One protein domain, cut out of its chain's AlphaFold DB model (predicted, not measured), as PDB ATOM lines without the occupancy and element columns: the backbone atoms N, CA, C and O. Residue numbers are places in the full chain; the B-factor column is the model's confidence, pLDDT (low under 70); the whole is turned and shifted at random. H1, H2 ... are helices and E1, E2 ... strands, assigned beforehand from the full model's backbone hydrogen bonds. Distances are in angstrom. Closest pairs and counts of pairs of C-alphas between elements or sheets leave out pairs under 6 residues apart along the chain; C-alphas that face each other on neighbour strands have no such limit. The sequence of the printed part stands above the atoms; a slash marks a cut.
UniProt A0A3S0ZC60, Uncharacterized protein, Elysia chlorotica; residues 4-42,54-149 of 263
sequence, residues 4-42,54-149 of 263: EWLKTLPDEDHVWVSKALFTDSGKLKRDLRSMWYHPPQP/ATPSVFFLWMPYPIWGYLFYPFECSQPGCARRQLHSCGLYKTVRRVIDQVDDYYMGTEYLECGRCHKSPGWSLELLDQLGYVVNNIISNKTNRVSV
ATOM      1  N   GLU A   4      31.684  52.796 -14.821       85.94
ATOM      2  CA  GLU A   4      32.751  52.555 -13.854       85.94
ATOM      3  C   GLU A   4      34.136  52.521 -14.509       85.94
ATOM      4  O   GLU A   4      35.108  52.944 -13.890       85.94
ATOM      5  N   TRP A   5      34.220  52.094 -15.774       85.94
ATOM      6  CA  TRP A   5      35.484  52.036 -16.511       85.94
ATOM      7  C   TRP A   5      36.016  53.426 -16.852       85.94
ATOM      8  O   TRP A   5      37.228  53.606 -16.853       85.94
ATOM      9  N   LEU A   6      35.127  54.413 -17.022       86.50
ATOM     10  CA  LEU A   6      35.489  55.820 -17.242       86.50
ATOM     11  C   LEU A   6      36.363  56.390 -16.112       86.50
ATOM     12  O   LEU A   6      37.085  57.350 -16.324       86.50
ATOM     13  N   LYS A   7      36.301  55.806 -14.907       85.12
ATOM     14  CA  LYS A   7      37.100  56.243 -13.750       85.12
ATOM     15  C   LYS A   7      38.499  55.628 -13.703       85.12
ATOM     16  O   LYS A   7      39.341  56.107 -12.955       85.12
ATOM     17  N   THR A   8      38.712  54.513 -14.400       81.94
ATOM     18  CA  THR A   8      39.952  53.717 -14.323       81.94
ATOM     19  C   THR A   8      40.740  53.695 -15.624       81.94
ATOM     20  O   THR A   8      41.922  53.373 -15.607       81.94
ATOM     21  N   LEU A   9      40.077  53.983 -16.742       84.12
ATOM     22  CA  LEU A   9      40.660  54.062 -18.072       84.12
ATOM     23  C   LEU A   9      40.906  55.546 -18.416       84.12
ATOM     24  O   LEU A   9      40.052  56.360 -18.061       84.12
ATOM     25  N   PRO A  10      42.012  55.920 -19.083       85.31
ATOM     26  CA  PRO A  10      42.243  57.287 -19.552       85.31
ATOM     27  C   PRO A  10      41.203  57.728 -20.582       85.31
ATOM     28  O   PRO A  10      40.750  56.910 -21.382       85.31
ATOM     29  N   ASP A  11      40.876  59.020 -20.599       85.31
ATOM     30  CA  ASP A  11      39.862  59.598 -21.495       85.31
ATOM     31  C   ASP A  11      40.161  59.335 -22.982       85.31
ATOM     32  O   ASP A  11      39.257  59.071 -23.777       85.31
ATOM     33  N   GLU A  12      41.445  59.321 -23.340       84.62
ATOM     34  CA  GLU A  12      41.962  59.006 -24.679       84.62
ATOM     35  C   GLU A  12      41.529  57.611 -25.157       84.62
ATOM     36  O   GLU A  12      41.211  57.406 -26.333       84.62
ATOM     37  N   ASP A  13      41.448  56.657 -24.226       86.88
ATOM     38  CA  ASP A  13      41.134  55.267 -24.523       86.88
ATOM     39  C   ASP A  13      39.629  54.971 -24.508       86.88
ATOM     40  O   ASP A  13      39.180  53.947 -25.032       86.88
ATOM     41  N   HIS A  14      38.806  55.867 -23.952       89.94
ATOM     42  CA  HIS A  14      37.367  55.630 -23.789       89.94
ATOM     43  C   HIS A  14      36.672  55.360 -25.120       89.94
ATOM     44  O   HIS A  14      35.878  54.421 -25.233       89.94
ATOM     45  N   VAL A  15      36.961  56.179 -26.132       89.69
ATOM     46  CA  VAL A  15      36.255  56.138 -27.416       89.69
ATOM     47  C   VAL A  15      36.564  54.840 -28.151       89.69
ATOM     48  O   VAL A  15      35.640  54.108 -28.521       89.69
ATOM     49  N   TRP A  16      37.841  54.508 -28.335       89.88
ATOM     50  CA  TRP A  16      38.204  53.344 -29.135       89.88
ATOM     51  C   TRP A  16      37.922  52.028 -28.399       89.88
ATOM     52  O   TRP A  16      37.397  51.108 -29.029       89.88
ATOM     53  N   VAL A  17      38.143  51.946 -27.076       90.50
ATOM     54  CA  VAL A  17      37.789  50.754 -26.279       90.50
ATOM     55  C   VAL A  17      36.279  50.533 -26.302       90.50
ATOM     56  O   VAL A  17      35.817  49.397 -26.452       90.50
ATOM     57  N   SER A  18      35.485  51.609 -26.208       90.69
ATOM     58  CA  SER A  18      34.027  51.499 -26.291       90.69
ATOM     59  C   SER A  18      33.578  50.900 -27.625       90.69
ATOM     60  O   SER A  18      32.778  49.966 -27.626       90.69
ATOM     61  N   LYS A  19      34.159  51.369 -28.735       90.06
ATOM     62  CA  LYS A  19      33.858  50.906 -30.093       90.06
ATOM     63  C   LYS A  19      34.376  49.491 -30.358       90.06
ATOM     64  O   LYS A  19      33.734  48.727 -31.079       90.06
ATOM     65  N   ALA A  20      35.521  49.127 -29.782       89.31
ATOM     66  CA  ALA A  20      36.108  47.800 -29.923       89.31
ATOM     67  C   ALA A  20      35.239  46.739 -29.234       89.31
ATOM     68  O   ALA A  20      34.857  45.755 -29.870       89.31
ATOM     69  N   LEU A  21      34.858  46.974 -27.974       89.88
ATOM     70  CA  LEU A  21      34.277  45.941 -27.110       89.88
ATOM     71  C   LEU A  21      32.750  45.974 -27.000       89.88
ATOM     72  O   LEU A  21      32.127  44.944 -26.736       89.88
ATOM     73  N   PHE A  22      32.125  47.139 -27.170       90.56
ATOM     74  CA  PHE A  22      30.696  47.322 -26.926       90.56
ATOM     75  C   PHE A  22      29.943  47.638 -28.219       90.56
ATOM     76  O   PHE A  22      30.484  48.179 -29.178       90.56
ATOM     77  N   THR A  23      28.672  47.257 -28.240       89.31
ATOM     78  CA  THR A  23      27.694  47.691 -29.244       89.31
ATOM     79  C   THR A  23      27.247  49.127 -28.961       89.31
ATOM     80  O   THR A  23      27.404  49.607 -27.835       89.31
ATOM     81  N   ASP A  24      26.593  49.772 -29.928       84.75
ATOM     82  CA  ASP A  24      26.031  51.124 -29.764       84.75
ATOM     83  C   ASP A  24      24.996  51.192 -28.627       84.75
ATOM     84  O   ASP A  24      24.863  52.200 -27.942       84.75
ATOM     85  N   SER A  25      24.335  50.064 -28.336       83.69
ATOM     86  CA  SER A  25      23.428  49.909 -27.187       83.69
ATOM     87  C   SER A  25      24.134  49.853 -25.820       83.69
ATOM     88  O   SER A  25      23.489  49.719 -24.782       83.69
ATOM     89  N   GLY A  26      25.469  49.878 -25.796       81.56
ATOM     90  CA  GLY A  26      26.287  49.780 -24.588       81.56
ATOM     91  C   GLY A  26      26.463  48.359 -24.044       81.56
ATOM     92  O   GLY A  26      27.196  48.177 -23.070       81.56
ATOM     93  N   LYS A  27      25.846  47.349 -24.670       85.31
ATOM     94  CA  LYS A  27      26.050  45.930 -24.339       85.31
ATOM     95  C   LYS A  27      27.379  45.432 -24.890       85.31
ATOM     96  O   LYS A  27      27.798  45.858 -25.966       85.31
ATOM     97  N   LEU A  28      28.015  44.516 -24.164       86.62
ATOM     98  CA  LEU A  28      29.222  43.839 -24.627       86.62
ATOM     99  C   LEU A  28      28.912  43.044 -25.904       86.62
ATOM    100  O   LEU A  28      27.871  42.385 -25.981       86.62
ATOM    101  N   LYS A  29      29.793  43.128 -26.902       87.38
ATOM    102  CA  LYS A  29      29.674  42.343 -28.133       87.38
ATOM    103  C   LYS A  29      29.739  40.844 -27.818       87.38
ATOM    104  O   LYS A  29      30.448  40.424 -26.906       87.38
ATOM    105  N   ARG A  30      28.960  40.034 -28.540       79.62
ATOM    106  CA  ARG A  30      28.858  38.575 -28.305       79.62
ATOM    107  C   ARG A  30      29.926  37.777 -29.051       79.62
ATOM    108  O   ARG A  30      30.174  36.627 -28.721       79.62
ATOM    109  N   ASP A  31      30.535  38.387 -30.053       77.00
ATOM    110  CA  ASP A  31      31.489  37.819 -31.000       77.00
ATOM    111  C   ASP A  31      32.948  38.183 -30.668       77.00
ATOM    112  O   ASP A  31      33.824  38.122 -31.529       77.00
ATOM    113  N   LEU A  32      33.232  38.534 -29.409       77.50
ATOM    114  CA  LEU A  32      34.585  38.830 -28.936       77.50
ATOM    115  C   LEU A  32      35.424  37.545 -28.904       77.50
ATOM    116  O   LEU A  32      35.383  36.786 -27.942       77.50
ATOM    117  N   ARG A  33      36.174  37.301 -29.983       69.38
ATOM    118  CA  ARG A  33      37.064  36.134 -30.137       69.38
ATOM    119  C   ARG A  33      38.531  36.437 -29.832       69.38
ATOM    120  O   ARG A  33      39.311  35.511 -29.642       69.38
ATOM    121  N   SER A  34      38.911  37.716 -29.796       76.62
ATOM    122  CA  SER A  34      40.273  38.143 -29.462       76.62
ATOM    123  C   SER A  34      40.384  38.527 -27.989       76.62
ATOM    124  O   SER A  34      39.453  39.099 -27.416       76.62
ATOM    125  N   MET A  35      41.549  38.261 -27.402       77.38
ATOM    126  CA  MET A  35      41.940  38.800 -26.097       77.38
ATOM    127  C   MET A  35      42.646  40.145 -26.213       77.38
ATOM    128  O   MET A  35      42.579  40.947 -25.293       77.38
ATOM    129  N   TRP A  36      43.317  40.406 -27.329       81.94
ATOM    130  CA  TRP A  36      44.105  41.616 -27.528       81.94
ATOM    131  C   TRP A  36      43.392  42.547 -28.503       81.94
ATOM    132  O   TRP A  36      42.965  42.122 -29.582       81.94
ATOM    133  N   TYR A  37      43.252  43.809 -28.104       84.88
ATOM    134  CA  TYR A  37      42.649  44.877 -28.890       84.88
ATOM    135  C   TYR A  37      43.633  46.032 -28.990       84.88
ATOM    136  O   TYR A  37      44.140  46.525 -27.981       84.88
ATOM    137  N   HIS A  38      43.884  46.459 -30.221       85.12
ATOM    138  CA  HIS A  38      44.802  47.545 -30.517       85.12
ATOM    139  C   HIS A  38      44.018  48.810 -30.855       85.12
ATOM    140  O   HIS A  38      42.957  48.723 -31.488       85.12
ATOM    141  N   PRO A  39      44.526  49.981 -30.455       85.56
ATOM    142  CA  PRO A  39      43.920  51.236 -30.845       85.56
ATOM    143  C   PRO A  39      44.014  51.447 -32.364       85.56
ATOM    144  O   PRO A  39      44.927  50.928 -33.015       85.56
ATOM    145  N   PRO A  40      43.088  52.221 -32.952       81.56
ATOM    146  CA  PRO A  40      43.187  52.610 -34.350       81.56
ATOM    147  C   PRO A  40      44.456  53.445 -34.556       81.56
ATOM    148  O   PRO A  40      44.686  54.415 -33.834       81.56
ATOM    149  N   GLN A  41      45.281  53.079 -35.540       70.88
ATOM    150  CA  GLN A  41      46.456  53.879 -35.881       70.88
ATOM    151  C   GLN A  41      46.017  55.275 -36.353       70.88
ATOM    152  O   GLN A  41      45.048  55.379 -37.115       70.88
ATOM    153  N   PRO A  42      46.701  56.352 -35.924       65.56
ATOM    154  CA  PRO A  42      46.429  57.679 -36.450       65.56
ATOM    155  C   PRO A  42      46.665  57.668 -37.961       65.56
ATOM    156  O   PRO A  42      47.658  57.118 -38.439       65.56
ATOM    157  N   ALA A  54      50.673  60.828 -26.866       54.72
ATOM    158  CA  ALA A  54      49.626  60.162 -26.105       54.72
ATOM    159  C   ALA A  54      49.201  58.950 -26.943       54.72
ATOM    160  O   ALA A  54      48.225  58.991 -27.691       54.72
ATOM    161  N   THR A  55      50.055  57.926 -26.984       63.97
ATOM    162  CA  THR A  55      49.753  56.702 -27.721       63.97
ATOM    163  C   THR A  55      48.728  55.929 -26.911       63.97
ATOM    164  O   THR A  55      49.075  55.499 -25.808       63.97
ATOM    165  N   PRO A  56      47.495  55.751 -27.417       70.81
ATOM    166  CA  PRO A  56      46.506  54.932 -26.736       70.81
ATOM    167  C   PRO A  56      47.095  53.549 -26.439       70.81
ATOM    168  O   PRO A  56      47.800  52.967 -27.272       70.81
ATOM    169  N   SER A  57      46.871  53.046 -25.229       73.75
ATOM    170  CA  SER A  57      47.497  51.802 -24.777       73.75
ATOM    171  C   SER A  57      46.790  50.591 -25.381       73.75
ATOM    172  O   SER A  57      45.607  50.628 -25.708       73.75
ATOM    173  N   VAL A  58      47.483  49.461 -25.504       81.94
ATOM    174  CA  VAL A  58      46.833  48.201 -25.901       81.94
ATOM    175  C   VAL A  58      45.843  47.772 -24.810       81.94
ATOM    176  O   VAL A  58      46.065  48.013 -23.620       81.94
ATOM    177  N   PHE A  59      44.743  47.121 -25.198       84.38
ATOM    178  CA  PHE A  59      43.753  46.599 -24.258       84.38
ATOM    179  C   PHE A  59      43.692  45.071 -24.303       84.38
ATOM    180  O   PHE A  59      43.414  44.468 -25.342       84.38
ATOM    181  N   PHE A  60      43.907  44.445 -23.150       83.75
ATOM    182  CA  PHE A  60      43.774  43.014 -22.920       83.75
ATOM    183  C   PHE A  60      42.431  42.699 -22.254       83.75
ATOM    184  O   PHE A  60      42.145  43.109 -21.128       83.75
ATOM    185  N   LEU A  61      41.589  41.942 -22.939       84.25
ATOM    186  CA  LEU A  61      40.319  41.463 -22.431       84.25
ATOM    187  C   LEU A  61      40.436  39.990 -22.045       84.25
ATOM    188  O   LEU A  61      40.455  39.094 -22.889       84.25
ATOM    189  N   TRP A  62      40.448  39.740 -20.743       77.75
ATOM    190  CA  TRP A  62      40.437  38.396 -20.195       77.75
ATOM    191  C   TRP A  62      39.000  37.943 -19.948       77.75
ATOM    192  O   TRP A  62      38.380  38.304 -18.947       77.75
ATOM    193  N   MET A  63      38.469  37.175 -20.895       77.00
ATOM    194  CA  MET A  63      37.137  36.573 -20.838       77.00
ATOM    195  C   MET A  63      37.219  35.095 -21.207       77.00
ATOM    196  O   MET A  63      36.915  34.719 -22.340       77.00
ATOM    197  N   PRO A  64      37.695  34.243 -20.290       69.56
ATOM    198  CA  PRO A  64      37.963  32.850 -20.609       69.56
ATOM    199  C   PRO A  64      36.697  32.101 -21.038       69.56
ATOM    200  O   PRO A  64      36.785  31.189 -21.855       69.56
ATOM    201  N   TYR A  65      35.514  32.494 -20.559       72.19
ATOM    202  CA  TYR A  65      34.299  31.737 -20.831       72.19
ATOM    203  C   TYR A  65      33.762  31.939 -22.262       72.19
ATOM    204  O   TYR A  65      33.558  30.939 -22.951       72.19
ATOM    205  N   PRO A  66      33.606  33.175 -22.782       69.06
ATOM    206  CA  PRO A  66      33.319  33.401 -24.199       69.06
ATOM    207  C   PRO A  66      34.462  33.021 -25.146       69.06
ATOM    208  O   PRO A  66      34.182  32.609 -26.268       69.06
ATOM    209  N   ILE A  67      35.728  33.188 -24.734       64.19
ATOM    210  CA  ILE A  67      36.880  33.074 -25.649       64.19
ATOM    211  C   ILE A  67      37.379  31.630 -25.779       64.19
ATOM    212  O   ILE A  67      37.680  31.190 -26.886       64.19
ATOM    213  N   TRP A  68      37.477  30.882 -24.678       63.12
ATOM    214  CA  TRP A  68      37.963  29.494 -24.700       63.12
ATOM    215  C   TRP A  68      36.836  28.464 -24.699       63.12
ATOM    216  O   TRP A  68      37.050  27.308 -25.065       63.12
ATOM    217  N   GLY A  69      35.621  28.888 -24.342       58.94
ATOM    218  CA  GLY A  69      34.474  28.005 -24.222       58.94
ATOM    219  C   GLY A  69      34.621  26.997 -23.078       58.94
ATOM    220  O   GLY A  69      35.685  26.786 -22.500       58.94
ATOM    221  N   TYR A  70      33.520  26.318 -22.771       51.50
ATOM    222  CA  TYR A  70      33.444  25.273 -21.741       51.50
ATOM    223  C   TYR A  70      34.370  24.070 -21.986       51.50
ATOM    224  O   TYR A  70      34.552  23.248 -21.093       51.50
ATOM    225  N   LEU A  71      34.904  23.935 -23.203       45.88
ATOM    226  CA  LEU A  71      35.590  22.736 -23.680       45.88
ATOM    227  C   LEU A  71      37.042  22.614 -23.205       45.88
ATOM    228  O   LEU A  71      37.547  21.498 -23.168       45.88
ATOM    229  N   PHE A  72      37.711  23.715 -22.844       45.97
ATOM    230  CA  PHE A  72      39.148  23.677 -22.539       45.97
ATOM    231  C   PHE A  72      39.487  23.591 -21.044       45.97
ATOM    232  O   PHE A  72      40.521  23.018 -20.707       45.97
ATOM    233  N   TYR A  73      38.639  24.105 -20.143       55.50
ATOM    234  CA  TYR A  73      38.819  23.924 -18.696       55.50
ATOM    235  C   TYR A  73      37.544  24.300 -17.913       55.50
ATOM    236  O   TYR A  73      37.122  25.461 -17.962       55.50
ATOM    237  N   PRO A  74      36.898  23.378 -17.175       65.69
ATOM    238  CA  PRO A  74      35.828  23.749 -16.259       65.69
ATOM    239  C   PRO A  74      36.456  24.492 -15.078       65.69
ATOM    240  O   PRO A  74      37.159  23.901 -14.268       65.69
ATOM    241  N   PHE A  75      36.236  25.801 -14.974       72.31
ATOM    242  CA  PHE A  75      36.662  26.522 -13.777       72.31
ATOM    243  C   PHE A  75      35.831  26.059 -12.587       72.31
ATOM    244  O   PHE A  75      34.604  26.182 -12.599       72.31
ATOM    245  N   GLU A  76      36.490  25.542 -11.558       80.56
ATOM    246  CA  GLU A  76      35.833  24.922 -10.410       80.56
ATOM    247  C   GLU A  76      35.960  25.793  -9.161       80.56
ATOM    248  O   GLU A  76      37.015  26.355  -8.856       80.56
ATOM    249  N   CYS A  77      34.878  25.877  -8.389       82.12
ATOM    250  CA  CYS A  77      34.878  26.576  -7.115       82.12
ATOM    251  C   CYS A  77      35.685  25.808  -6.060       82.12
ATOM    252  O   CYS A  77      35.348  24.677  -5.704       82.12
ATOM    253  N   SER A  78      36.686  26.465  -5.476       78.75
ATOM    254  CA  SER A  78      37.542  25.885  -4.437       78.75
ATOM    255  C   SER A  78      36.994  25.981  -3.009       78.75
ATOM    256  O   SER A  78      37.598  25.471  -2.068       78.75
ATOM    257  N   GLN A  79      35.837  26.618  -2.808       80.12
ATOM    258  CA  GLN A  79      35.289  26.825  -1.468       80.12
ATOM    259  C   GLN A  79      34.845  25.500  -0.817       80.12
ATOM    260  O   GLN A  79      34.167  24.687  -1.466       80.12
ATOM    261  N   PRO A  80      35.139  25.290   0.483       77.56
ATOM    262  CA  PRO A  80      34.695  24.105   1.205       77.56
ATOM    263  C   PRO A  80      33.162  24.063   1.215       77.56
ATOM    264  O   PRO A  80      32.494  25.055   1.497       77.56
ATOM    265  N   GLY A  81      32.593  22.920   0.837       80.44
ATOM    266  CA  GLY A  81      31.143  22.750   0.694       80.44
ATOM    267  C   GLY A  81      30.581  23.086  -0.692       80.44
ATOM    268  O   GLY A  81      29.410  22.814  -0.939       80.44
ATOM    269  N   CYS A  82      31.375  23.594  -1.640       81.56
ATOM    270  CA  CYS A  82      30.911  23.814  -3.018       81.56
ATOM    271  C   CYS A  82      31.126  22.623  -3.957       81.56
ATOM    272  O   CYS A  82      30.672  22.690  -5.094       81.56
ATOM    273  N   ALA A  83      31.748  21.537  -3.478       81.56
ATOM    274  CA  ALA A  83      31.963  20.290  -4.221       81.56
ATOM    275  C   ALA A  83      32.536  20.512  -5.633       81.56
ATOM    276  O   ALA A  83      32.101  19.863  -6.576       81.56
ATOM    277  N   ARG A  84      33.462  21.477  -5.778       78.88
ATOM    278  CA  ARG A  84      34.081  21.834  -7.064       78.88
ATOM    279  C   ARG A  84      33.074  22.169  -8.169       78.88
ATOM    280  O   ARG A  84      33.317  21.947  -9.346       78.88
ATOM    281  N   ARG A  85      31.922  22.740  -7.800       83.44
ATOM    282  CA  ARG A  85      30.933  23.205  -8.777       83.44
ATOM    283  C   ARG A  85      31.544  24.210  -9.742       83.44
ATOM    284  O   ARG A  85      32.310  25.086  -9.334       83.44
ATOM    285  N   GLN A  86      31.101  24.111 -10.986       82.50
ATOM    286  CA  GLN A  86      31.520  24.982 -12.064       82.50
ATOM    287  C   GLN A  86      31.162  26.447 -11.789       82.50
ATOM    288  O   GLN A  86      30.082  26.768 -11.278       82.50
ATOM    289  N   LEU A  87      32.095  27.330 -12.121       81.12
ATOM    290  CA  LEU A  87      31.890  28.766 -12.121       81.12
ATOM    291  C   LEU A  87      31.199  29.195 -13.408       81.12
ATOM    292  O   LEU A  87      31.487  28.680 -14.488       81.12
ATOM    293  N   HIS A  88      30.324  30.181 -13.284       82.94
ATOM    294  CA  HIS A  88      29.634  30.787 -14.411       82.94
ATOM    295  C   HIS A  88      30.105  32.226 -14.604       82.94
ATOM    296  O   HIS A  88      30.546  32.888 -13.660       82.94
ATOM    297  N   SER A  89      30.020  32.698 -15.846       82.75
ATOM    298  CA  SER A  89      30.267  34.097 -16.177       82.75
ATOM    299  C   SER A  89      29.141  34.987 -15.656       82.75
ATOM    300  O   SER A  89      27.966  34.754 -15.942       82.75
ATOM    301  N   CYS A  90      29.516  36.045 -14.943       83.44
ATOM    302  CA  CYS A  90      28.620  37.073 -14.417       83.44
ATOM    303  C   CYS A  90      28.917  38.458 -15.031       83.44
ATOM    304  O   CYS A  90      28.565  39.501 -14.475       83.44
ATOM    305  N   GLY A  91      29.566  38.485 -16.201       83.50
ATOM    306  CA  GLY A  91      29.969  39.705 -16.904       83.50
ATOM    307  C   GLY A  91      31.360  40.195 -16.498       83.50
ATOM    308  O   GLY A  91      32.143  39.452 -15.946       83.50
ATOM    309  N   LEU A  92      31.710  41.444 -16.802       84.94
ATOM    310  CA  LEU A  92      33.022  42.038 -16.497       84.94
ATOM    311  C   LEU A  92      33.098  42.660 -15.095       84.94
ATOM    312  O   LEU A  92      32.094  43.114 -14.540       84.94
ATOM    313  N   TYR A  93      34.313  42.776 -14.565       83.19
ATOM    314  CA  TYR A  93      34.604  43.594 -13.392       83.19
ATOM    315  C   TYR A  93      34.309  45.081 -13.646       83.19
ATOM    316  O   TYR A  93      34.340  45.580 -14.774       83.19
ATOM    317  N   LYS A  94      34.034  45.817 -12.565       82.19
ATOM    318  CA  LYS A  94      33.758  47.263 -12.607       82.19
ATOM    319  C   LYS A  94      35.006  48.116 -12.849       82.19
ATOM    320  O   LYS A  94      34.872  49.279 -13.192       82.19
ATOM    321  N   THR A  95      36.196  47.556 -12.665       80.06
ATOM    322  CA  THR A  95      37.466  48.281 -12.755       80.06
ATOM    323  C   THR A  95      38.334  47.701 -13.856       80.06
ATOM    324  O   THR A  95      38.486  46.479 -13.922       80.06
ATOM    325  N   VAL A  96      38.958  48.574 -14.637       81.75
ATOM    326  CA  VAL A  96      40.064  48.220 -15.530       81.75
ATOM    327  C   VAL A  96      41.372  48.343 -14.750       81.75
ATOM    328  O   VAL A  96      41.511  49.226 -13.902       81.75
ATOM    329  N   ARG A  97      42.318  47.437 -14.983       77.81
ATOM    330  CA  ARG A  97      43.636  47.454 -14.331       77.81
ATOM    331  C   ARG A  97      44.700  47.859 -15.345       77.81
ATOM    332  O   ARG A  97      44.667  47.357 -16.455       77.81
ATOM    333  N   ARG A  98      45.655  48.707 -14.968       73.81
ATOM    334  CA  ARG A  98      46.874  48.924 -15.762       73.81
ATOM    335  C   ARG A  98      47.885  47.835 -15.412       73.81
ATOM    336  O   ARG A  98      48.149  47.608 -14.230       73.81
ATOM    337  N   VAL A  99      48.403  47.147 -16.416       66.88
ATOM    338  CA  VAL A  99      49.401  46.083 -16.290       66.88
ATOM    339  C   VAL A  99      50.660  46.545 -17.005       66.88
ATOM    340  O   VAL A  99      50.600  46.984 -18.145       66.88
ATOM    341  N   ILE A 100      51.792  46.479 -16.313       62.66
ATOM    342  CA  ILE A 100      53.095  46.851 -16.864       62.66
ATOM    343  C   ILE A 100      53.758  45.565 -17.363       62.66
ATOM    344  O   ILE A 100      53.939  44.640 -16.567       62.66
ATOM    345  N   ASP A 101      54.090  45.503 -18.650       53.06
ATOM    346  CA  ASP A 101      54.793  44.384 -19.285       53.06
ATOM    347  C   ASP A 101      56.257  44.746 -19.608       53.06
ATOM    348  O   ASP A 101      56.743  45.836 -19.311       53.06
ATOM    349  N   GLN A 102      56.997  43.801 -20.189       40.66
ATOM    350  CA  GLN A 102      58.432  43.886 -20.485       40.66
ATOM    351  C   GLN A 102      58.819  44.980 -21.487       40.66
ATOM    352  O   GLN A 102      59.997  45.355 -21.528       40.66
ATOM    353  N   VAL A 103      57.864  45.394 -22.323       43.81
ATOM    354  CA  VAL A 103      58.044  46.297 -23.468       43.81
ATOM    355  C   VAL A 103      57.120  47.502 -23.330       43.81
ATOM    356  O   VAL A 103      57.610  48.623 -23.366       43.81
ATOM    357  N   ASP A 104      55.836  47.259 -23.059       55.72
ATOM    358  CA  ASP A 104      54.801  48.287 -22.952       55.72
ATOM    359  C   ASP A 104      53.898  48.039 -21.739       55.72
ATOM    360  O   ASP A 104      53.879  46.960 -21.145       55.72
ATOM    361  N   ASP A 105      53.104  49.033 -21.371       66.06
ATOM    362  CA  ASP A 105      51.985  48.872 -20.458       66.06
ATOM    363  C   ASP A 105      50.657  48.759 -21.220       66.06
ATOM    364  O   ASP A 105      50.453  49.345 -22.282       66.06
ATOM    365  N   TYR A 106      49.728  47.981 -20.669       75.25
ATOM    366  CA  TYR A 106      48.413  47.759 -21.259       75.25
ATOM    367  C   TYR A 106      47.312  47.813 -20.208       75.25
ATOM    368  O   TYR A 106      47.524  47.578 -19.015       75.25
ATOM    369  N   TYR A 107      46.092  48.099 -20.651       82.44
ATOM    370  CA  TYR A 107      44.912  48.033 -19.800       82.44
ATOM    371  C   TYR A 107      44.268  46.658 -19.884       82.44
ATOM    372  O   TYR A 107      44.134  46.084 -20.957       82.44
ATOM    373  N   MET A 108      43.849  46.123 -18.744       81.88
ATOM    374  CA  MET A 108      43.264  44.801 -18.613       81.88
ATOM    375  C   MET A 108      41.838  44.888 -18.074       81.88
ATOM    376  O   MET A 108      41.604  45.335 -16.945       81.88
ATOM    377  N   GLY A 109      40.886  44.413 -18.875       83.31
ATOM    378  CA  GLY A 109      39.509  44.146 -18.474       83.31
ATOM    379  C   GLY A 109      39.318  42.659 -18.201       83.31
ATOM    380  O   GLY A 109      39.822  41.822 -18.942       83.31
ATOM    381  N   THR A 110      38.598  42.316 -17.135       80.94
ATOM    382  CA  THR A 110      38.493  40.923 -16.679       80.94
ATOM    383  C   THR A 110      37.044  40.504 -16.520       80.94
ATOM    384  O   THR A 110      36.208  41.283 -16.058       80.94
ATOM    385  N   GLU A 111      36.747  39.261 -16.879       82.88
ATOM    386  CA  GLU A 111      35.489  38.596 -16.571       82.88
ATOM    387  C   GLU A 111      35.395  38.278 -15.081       82.88
ATOM    388  O   GLU A 111      36.346  37.837 -14.439       82.88
ATOM    389  N   TYR A 112      34.227  38.543 -14.526       82.69
ATOM    390  CA  TYR A 112      33.816  38.196 -13.188       82.69
ATOM    391  C   TYR A 112      33.159  36.816 -13.238       82.69
ATOM    392  O   TYR A 112      32.102  36.635 -13.842       82.69
ATOM    393  N   LEU A 113      33.828  35.846 -12.620       80.94
ATOM    394  CA  LEU A 113      33.353  34.472 -12.480       80.94
ATOM    395  C   LEU A 113      32.778  34.276 -11.082       80.94
ATOM    396  O   LEU A 113      33.409  34.689 -10.106       80.94
ATOM    397  N   GLU A 114      31.635  33.606 -10.974       85.25
ATOM    398  CA  GLU A 114      30.961  33.354  -9.700       85.25
ATOM    399  C   GLU A 114      30.536  31.886  -9.567       85.25
ATOM    400  O   GLU A 114      30.206  31.207 -10.540       85.25
ATOM    401  N   CYS A 115      30.540  31.363  -8.342       86.38
ATOM    402  CA  CYS A 115      29.948  30.061  -8.058       86.38
ATOM    403  C   CYS A 115      28.447  30.206  -7.796       86.38
ATOM    404  O   CYS A 115      28.055  30.899  -6.863       86.38
ATOM    405  N   GLY A 116      27.608  29.451  -8.511       84.75
ATOM    406  CA  GLY A 116      26.153  29.482  -8.305       84.75
ATOM    407  C   GLY A 116      25.661  28.945  -6.950       84.75
ATOM    408  O   GLY A 116      24.468  28.997  -6.685       84.75
ATOM    409  N   ARG A 117      26.542  28.391  -6.098       85.94
ATOM    410  CA  ARG A 117      26.178  27.914  -4.748       85.94
ATOM    411  C   ARG A 117      26.560  28.894  -3.646       85.94
ATOM    412  O   ARG A 117      25.755  29.152  -2.762       85.94
ATOM    413  N   CYS A 118      27.809  29.357  -3.634       85.38
ATOM    414  CA  CYS A 118      28.293  30.247  -2.577       85.38
ATOM    415  C   CYS A 118      28.276  31.723  -2.967       85.38
ATOM    416  O   CYS A 118      28.582  32.551  -2.115       85.38
ATOM    417  N   HIS A 119      27.973  32.047  -4.229       83.88
ATOM    418  CA  HIS A 119      28.001  33.405  -4.776       83.88
ATOM    419  C   HIS A 119      29.344  34.126  -4.607       83.88
ATOM    420  O   HIS A 119      29.459  35.345  -4.721       83.88
ATOM    421  N   LYS A 120      30.405  33.361  -4.325       79.88
ATOM    422  CA  LYS A 120      31.760  33.883  -4.214       79.88
ATOM    423  C   LYS A 120      32.444  33.759  -5.558       79.88
ATOM    424  O   LYS A 120      32.420  32.700  -6.192       79.88
ATOM    425  N   SER A 121      33.109  34.837  -5.941       73.00
ATOM    426  CA  SER A 121      34.121  34.778  -6.979       73.00
ATOM    427  C   SER A 121      35.399  34.172  -6.408       73.00
ATOM    428  O   SER A 121      35.789  34.545  -5.298       73.00
ATOM    429  N   PRO A 122      36.093  33.281  -7.139       64.94
ATOM    430  CA  PRO A 122      37.417  32.824  -6.722       64.94
ATOM    431  C   PRO A 122      38.423  33.977  -6.644       64.94
ATOM    432  O   PRO A 122      39.464  33.836  -6.005       64.94
ATOM    433  N   GLY A 123      38.134  35.116  -7.292       63.62
ATOM    434  CA  GLY A 123      39.113  36.173  -7.515       63.62
ATOM    435  C   GLY A 123      40.335  35.638  -8.267       63.62
ATOM    436  O   GLY A 123      40.284  34.572  -8.867       63.62
ATOM    437  N   TRP A 124      41.463  36.341  -8.201       58.38
ATOM    438  CA  TRP A 124      42.751  35.845  -8.706       58.38
ATOM    439  C   TRP A 124      43.445  34.918  -7.696       58.38
ATOM    440  O   TRP A 124      44.623  35.100  -7.385       58.38
ATOM    441  N   SER A 125      42.712  33.971  -7.100       60.56
ATOM    442  CA  SER A 125      43.314  33.015  -6.168       60.56
ATOM    443  C   SER A 125      44.367  32.161  -6.876       60.56
ATOM    444  O   SER A 125      44.282  31.913  -8.077       60.56
ATOM    445  N   LEU A 126      45.358  31.675  -6.121       58.06
ATOM    446  CA  LEU A 126      46.364  30.748  -6.653       58.06
ATOM    447  C   LEU A 126      45.734  29.497  -7.267       58.06
ATOM    448  O   LEU A 126      46.285  28.951  -8.205       58.06
ATOM    449  N   GLU A 127      44.575  29.074  -6.770       59.69
ATOM    450  CA  GLU A 127      43.838  27.935  -7.316       59.69
ATOM    451  C   GLU A 127      43.237  28.261  -8.684       59.69
ATOM    452  O   GLU A 127      43.312  27.433  -9.581       59.69
ATOM    453  N   LEU A 128      42.704  29.474  -8.892       61.81
ATOM    454  CA  LEU A 128      42.261  29.893 -10.223       61.81
ATOM    455  C   LEU A 128      43.456  30.046 -11.176       61.81
ATOM    456  O   LEU A 128      43.369  29.658 -12.332       61.81
ATOM    457  N   LEU A 129      44.578  30.585 -10.696       62.25
ATOM    458  CA  LEU A 129      45.806  30.727 -11.486       62.25
ATOM    459  C   LEU A 129      46.429  29.373 -11.861       62.25
ATOM    460  O   LEU A 129      46.953  29.231 -12.962       62.25
ATOM    461  N   ASP A 130      46.351  28.385 -10.971       60.62
ATOM    462  CA  ASP A 130      46.763  27.000 -11.223       60.62
ATOM    463  C   ASP A 130      45.869  26.347 -12.287       60.62
ATOM    464  O   ASP A 130      46.368  25.783 -13.259       60.62
ATOM    465  N   GLN A 131      44.551  26.548 -12.178       57.91
ATOM    466  CA  GLN A 131      43.573  26.133 -13.190       57.91
ATOM    467  C   GLN A 131      43.792  26.815 -14.554       57.91
ATOM    468  O   GLN A 131      43.525  26.220 -15.593       57.91
ATOM    469  N   LEU A 132      44.307  28.052 -14.576       57.50
ATOM    470  CA  LEU A 132      44.608  28.807 -15.801       57.50
ATOM    471  C   LEU A 132      45.906  28.383 -16.499       57.50
ATOM    472  O   LEU A 132      46.181  28.844 -17.609       57.50
ATOM    473  N   GLY A 133      46.704  27.521 -15.869       51.19
ATOM    474  CA  GLY A 133      48.044  27.203 -16.334       51.19
ATOM    475  C   GLY A 133      49.023  28.365 -16.121       51.19
ATOM    476  O   GLY A 133      48.665  29.537 -16.028       51.19
ATOM    477  N   TYR A 134      50.306  28.012 -16.048       41.03
ATOM    478  CA  TYR A 134      51.489  28.797 -15.644       41.03
ATOM    479  C   TYR A 134      51.616  30.264 -16.129       41.03
ATOM    480  O   TYR A 134      52.438  31.013 -15.600       41.03
ATOM    481  N   VAL A 135      50.833  30.695 -17.120       42.03
ATOM    482  CA  VAL A 135      50.955  31.980 -17.828       42.03
ATOM    483  C   VAL A 135      50.626  33.188 -16.937       42.03
ATOM    484  O   VAL A 135      51.239  34.240 -17.098       42.03
ATOM    485  N   VAL A 136      49.733  33.055 -15.948       43.22
ATOM    486  CA  VAL A 136      49.295  34.200 -15.114       43.22
ATOM    487  C   VAL A 136      50.005  34.270 -13.748       43.22
ATOM    488  O   VAL A 136      50.042  35.327 -13.111       43.22
ATOM    489  N   ASN A 137      50.655  33.181 -13.315       39.22
ATOM    490  CA  ASN A 137      51.319  33.071 -12.004       39.22
ATOM    491  C   ASN A 137      52.484  34.061 -11.789       39.22
ATOM    492  O   ASN A 137      52.930  34.240 -10.659       39.22
ATOM    493  N   ASN A 138      52.950  34.738 -12.843       43.69
ATOM    494  CA  ASN A 138      54.032  35.725 -12.762       43.69
ATOM    495  C   ASN A 138      53.558  37.185 -12.694       43.69
ATOM    496  O   ASN A 138      54.392  38.072 -12.532       43.69
ATOM    497  N   ILE A 139      52.251  37.453 -12.803       45.91
ATOM    498  CA  ILE A 139      51.738  38.828 -12.891       45.91
ATOM    499  C   ILE A 139      51.012  39.243 -11.605       45.91
ATOM    500  O   ILE A 139      51.143  40.386 -11.197       45.91
ATOM    501  N   ILE A 140      50.293  38.369 -10.888       47.75
ATOM    502  CA  ILE A 140      49.430  38.796  -9.762       47.75
ATOM    503  C   ILE A 140      49.870  38.167  -8.432       47.75
ATOM    504  O   ILE A 140      49.990  36.954  -8.310       47.75
ATOM    505  N   SER A 141      50.095  38.996  -7.406       42.62
ATOM    506  CA  SER A 141      50.504  38.531  -6.076       42.62
ATOM    507  C   SER A 141      49.345  37.953  -5.285       42.62
ATOM    508  O   SER A 141      48.303  38.599  -5.126       42.62
ATOM    509  N   ASN A 142      49.573  36.796  -4.665       43.72
ATOM    510  CA  ASN A 142      48.593  36.126  -3.811       43.72
ATOM    511  C   ASN A 142      48.244  36.897  -2.521       43.72
ATOM    512  O   ASN A 142      47.188  36.660  -1.945       43.72
ATOM    513  N   LYS A 143      49.109  37.810  -2.052       44.12
ATOM    514  CA  LYS A 143      48.918  38.532  -0.779       44.12
ATOM    515  C   LYS A 143      47.994  39.737  -0.891       44.12
ATOM    516  O   LYS A 143      47.347  40.097   0.084       44.12
ATOM    517  N   THR A 144      47.968  40.392  -2.046       46.41
ATOM    518  CA  THR A 144      47.308  41.697  -2.200       46.41
ATOM    519  C   THR A 144      46.212  41.689  -3.253       46.41
ATOM    520  O   THR A 144      45.517  42.694  -3.387       46.41
ATOM    521  N   ASN A 145      46.059  40.601  -4.027       45.53
ATOM    522  CA  ASN A 145      45.200  40.564  -5.223       45.53
ATOM    523  C   ASN A 145      45.508  41.740  -6.195       45.53
ATOM    524  O   ASN A 145      44.703  42.129  -7.047       45.53
ATOM    525  N   ARG A 146      46.709  42.315  -6.034       39.91
ATOM    526  CA  ARG A 146      47.372  43.322  -6.856       39.91
ATOM    527  C   ARG A 146      48.602  42.652  -7.463       39.91
ATOM    528  O   ARG A 146      49.168  41.726  -6.882       39.91
ATOM    529  N   VAL A 147      49.029  43.126  -8.624       45.12
ATOM    530  CA  VAL A 147      50.311  42.745  -9.234       45.12
ATOM    531  C   VAL A 147      51.433  43.076  -8.241       45.12
ATOM    532  O   VAL A 147      51.625  44.254  -7.941       45.12
ATOM    533  N   SER A 148      52.132  42.083  -7.654       38.38
ATOM    534  CA  SER A 148      53.326  42.401  -6.846       38.38
ATOM    535  C   SER A 148      54.525  42.492  -7.756       38.38
ATOM    536  O   SER A 148      55.138  41.493  -8.130       38.38
ATOM    537  N   VAL A 149      54.897  43.736  -8.004       44.38
ATOM    538  CA  VAL A 149      56.190  44.174  -8.511       44.38
ATOM    539  C   VAL A 149      57.272  43.919  -7.440       44.38
ATOM    540  O   VAL A 149      57.886  44.842  -6.928       44.38
TER     541      VAL A 149
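AT A GLANCE: This is residues 4 to 42 and 54 to 149 of the 263 residues of an uncharacterized protein of Elysia chlorotica (UniProt A0A3S0ZC60). There is little regular structure: one long strand, E4, runs through the middle, E1 on one side, E2 and E3 beside successive parts of the other, with long loops and three short helices around this branched, mixed sheet. Of 135 printed residues, 48 are in named elements, in order H1 E1 H2 E2 E3 E4 H3, class mixed. It is compact, radius of gyration of the C-alphas 15.7 A, spanning 52 by 37 by 26 A.

HOW THE PARTS SIT: H1, residues 11 to 21, only grazes the sheet; its closest C-alpha pair with E1, residues 58 to 62, is Val 17 and Phe 59, 7.5 A. E1 is parallel to E4, residues 105 to 115; N 60 and O 107 are 2.7 A apart. H2, residues 64 to 68, is on the sheet, height 8.2 A. E2, residues 87 to 92, is antiparallel to E4; N 112 and O 91 are 2.7 A apart. E3, residues 97 to 100, forms a hairpin with E4; N 108 and O 97 are 2.7 A apart. H3, residues 126 to 131, is not on the sheet. Every O i to N i+4 pair is within hydrogen-bond range in H2 and H3, 5 of 7 in H1.

IN THESE COORDINATES: H1, 15.8 A long, begins at C-alpha 11 (39.862, 59.598, -21.495). E4 measures 31.5 A. H3 ends at C-alpha 131 (43.573, 26.133, -13.190).

THE WHOLE: Residues 43 to 53 are cut out, an 11.1 A gap between C-alphas 42 and 54. The H2 to E2 link is long. Confidence is under 70 at 49 residues, among them 122 to 149.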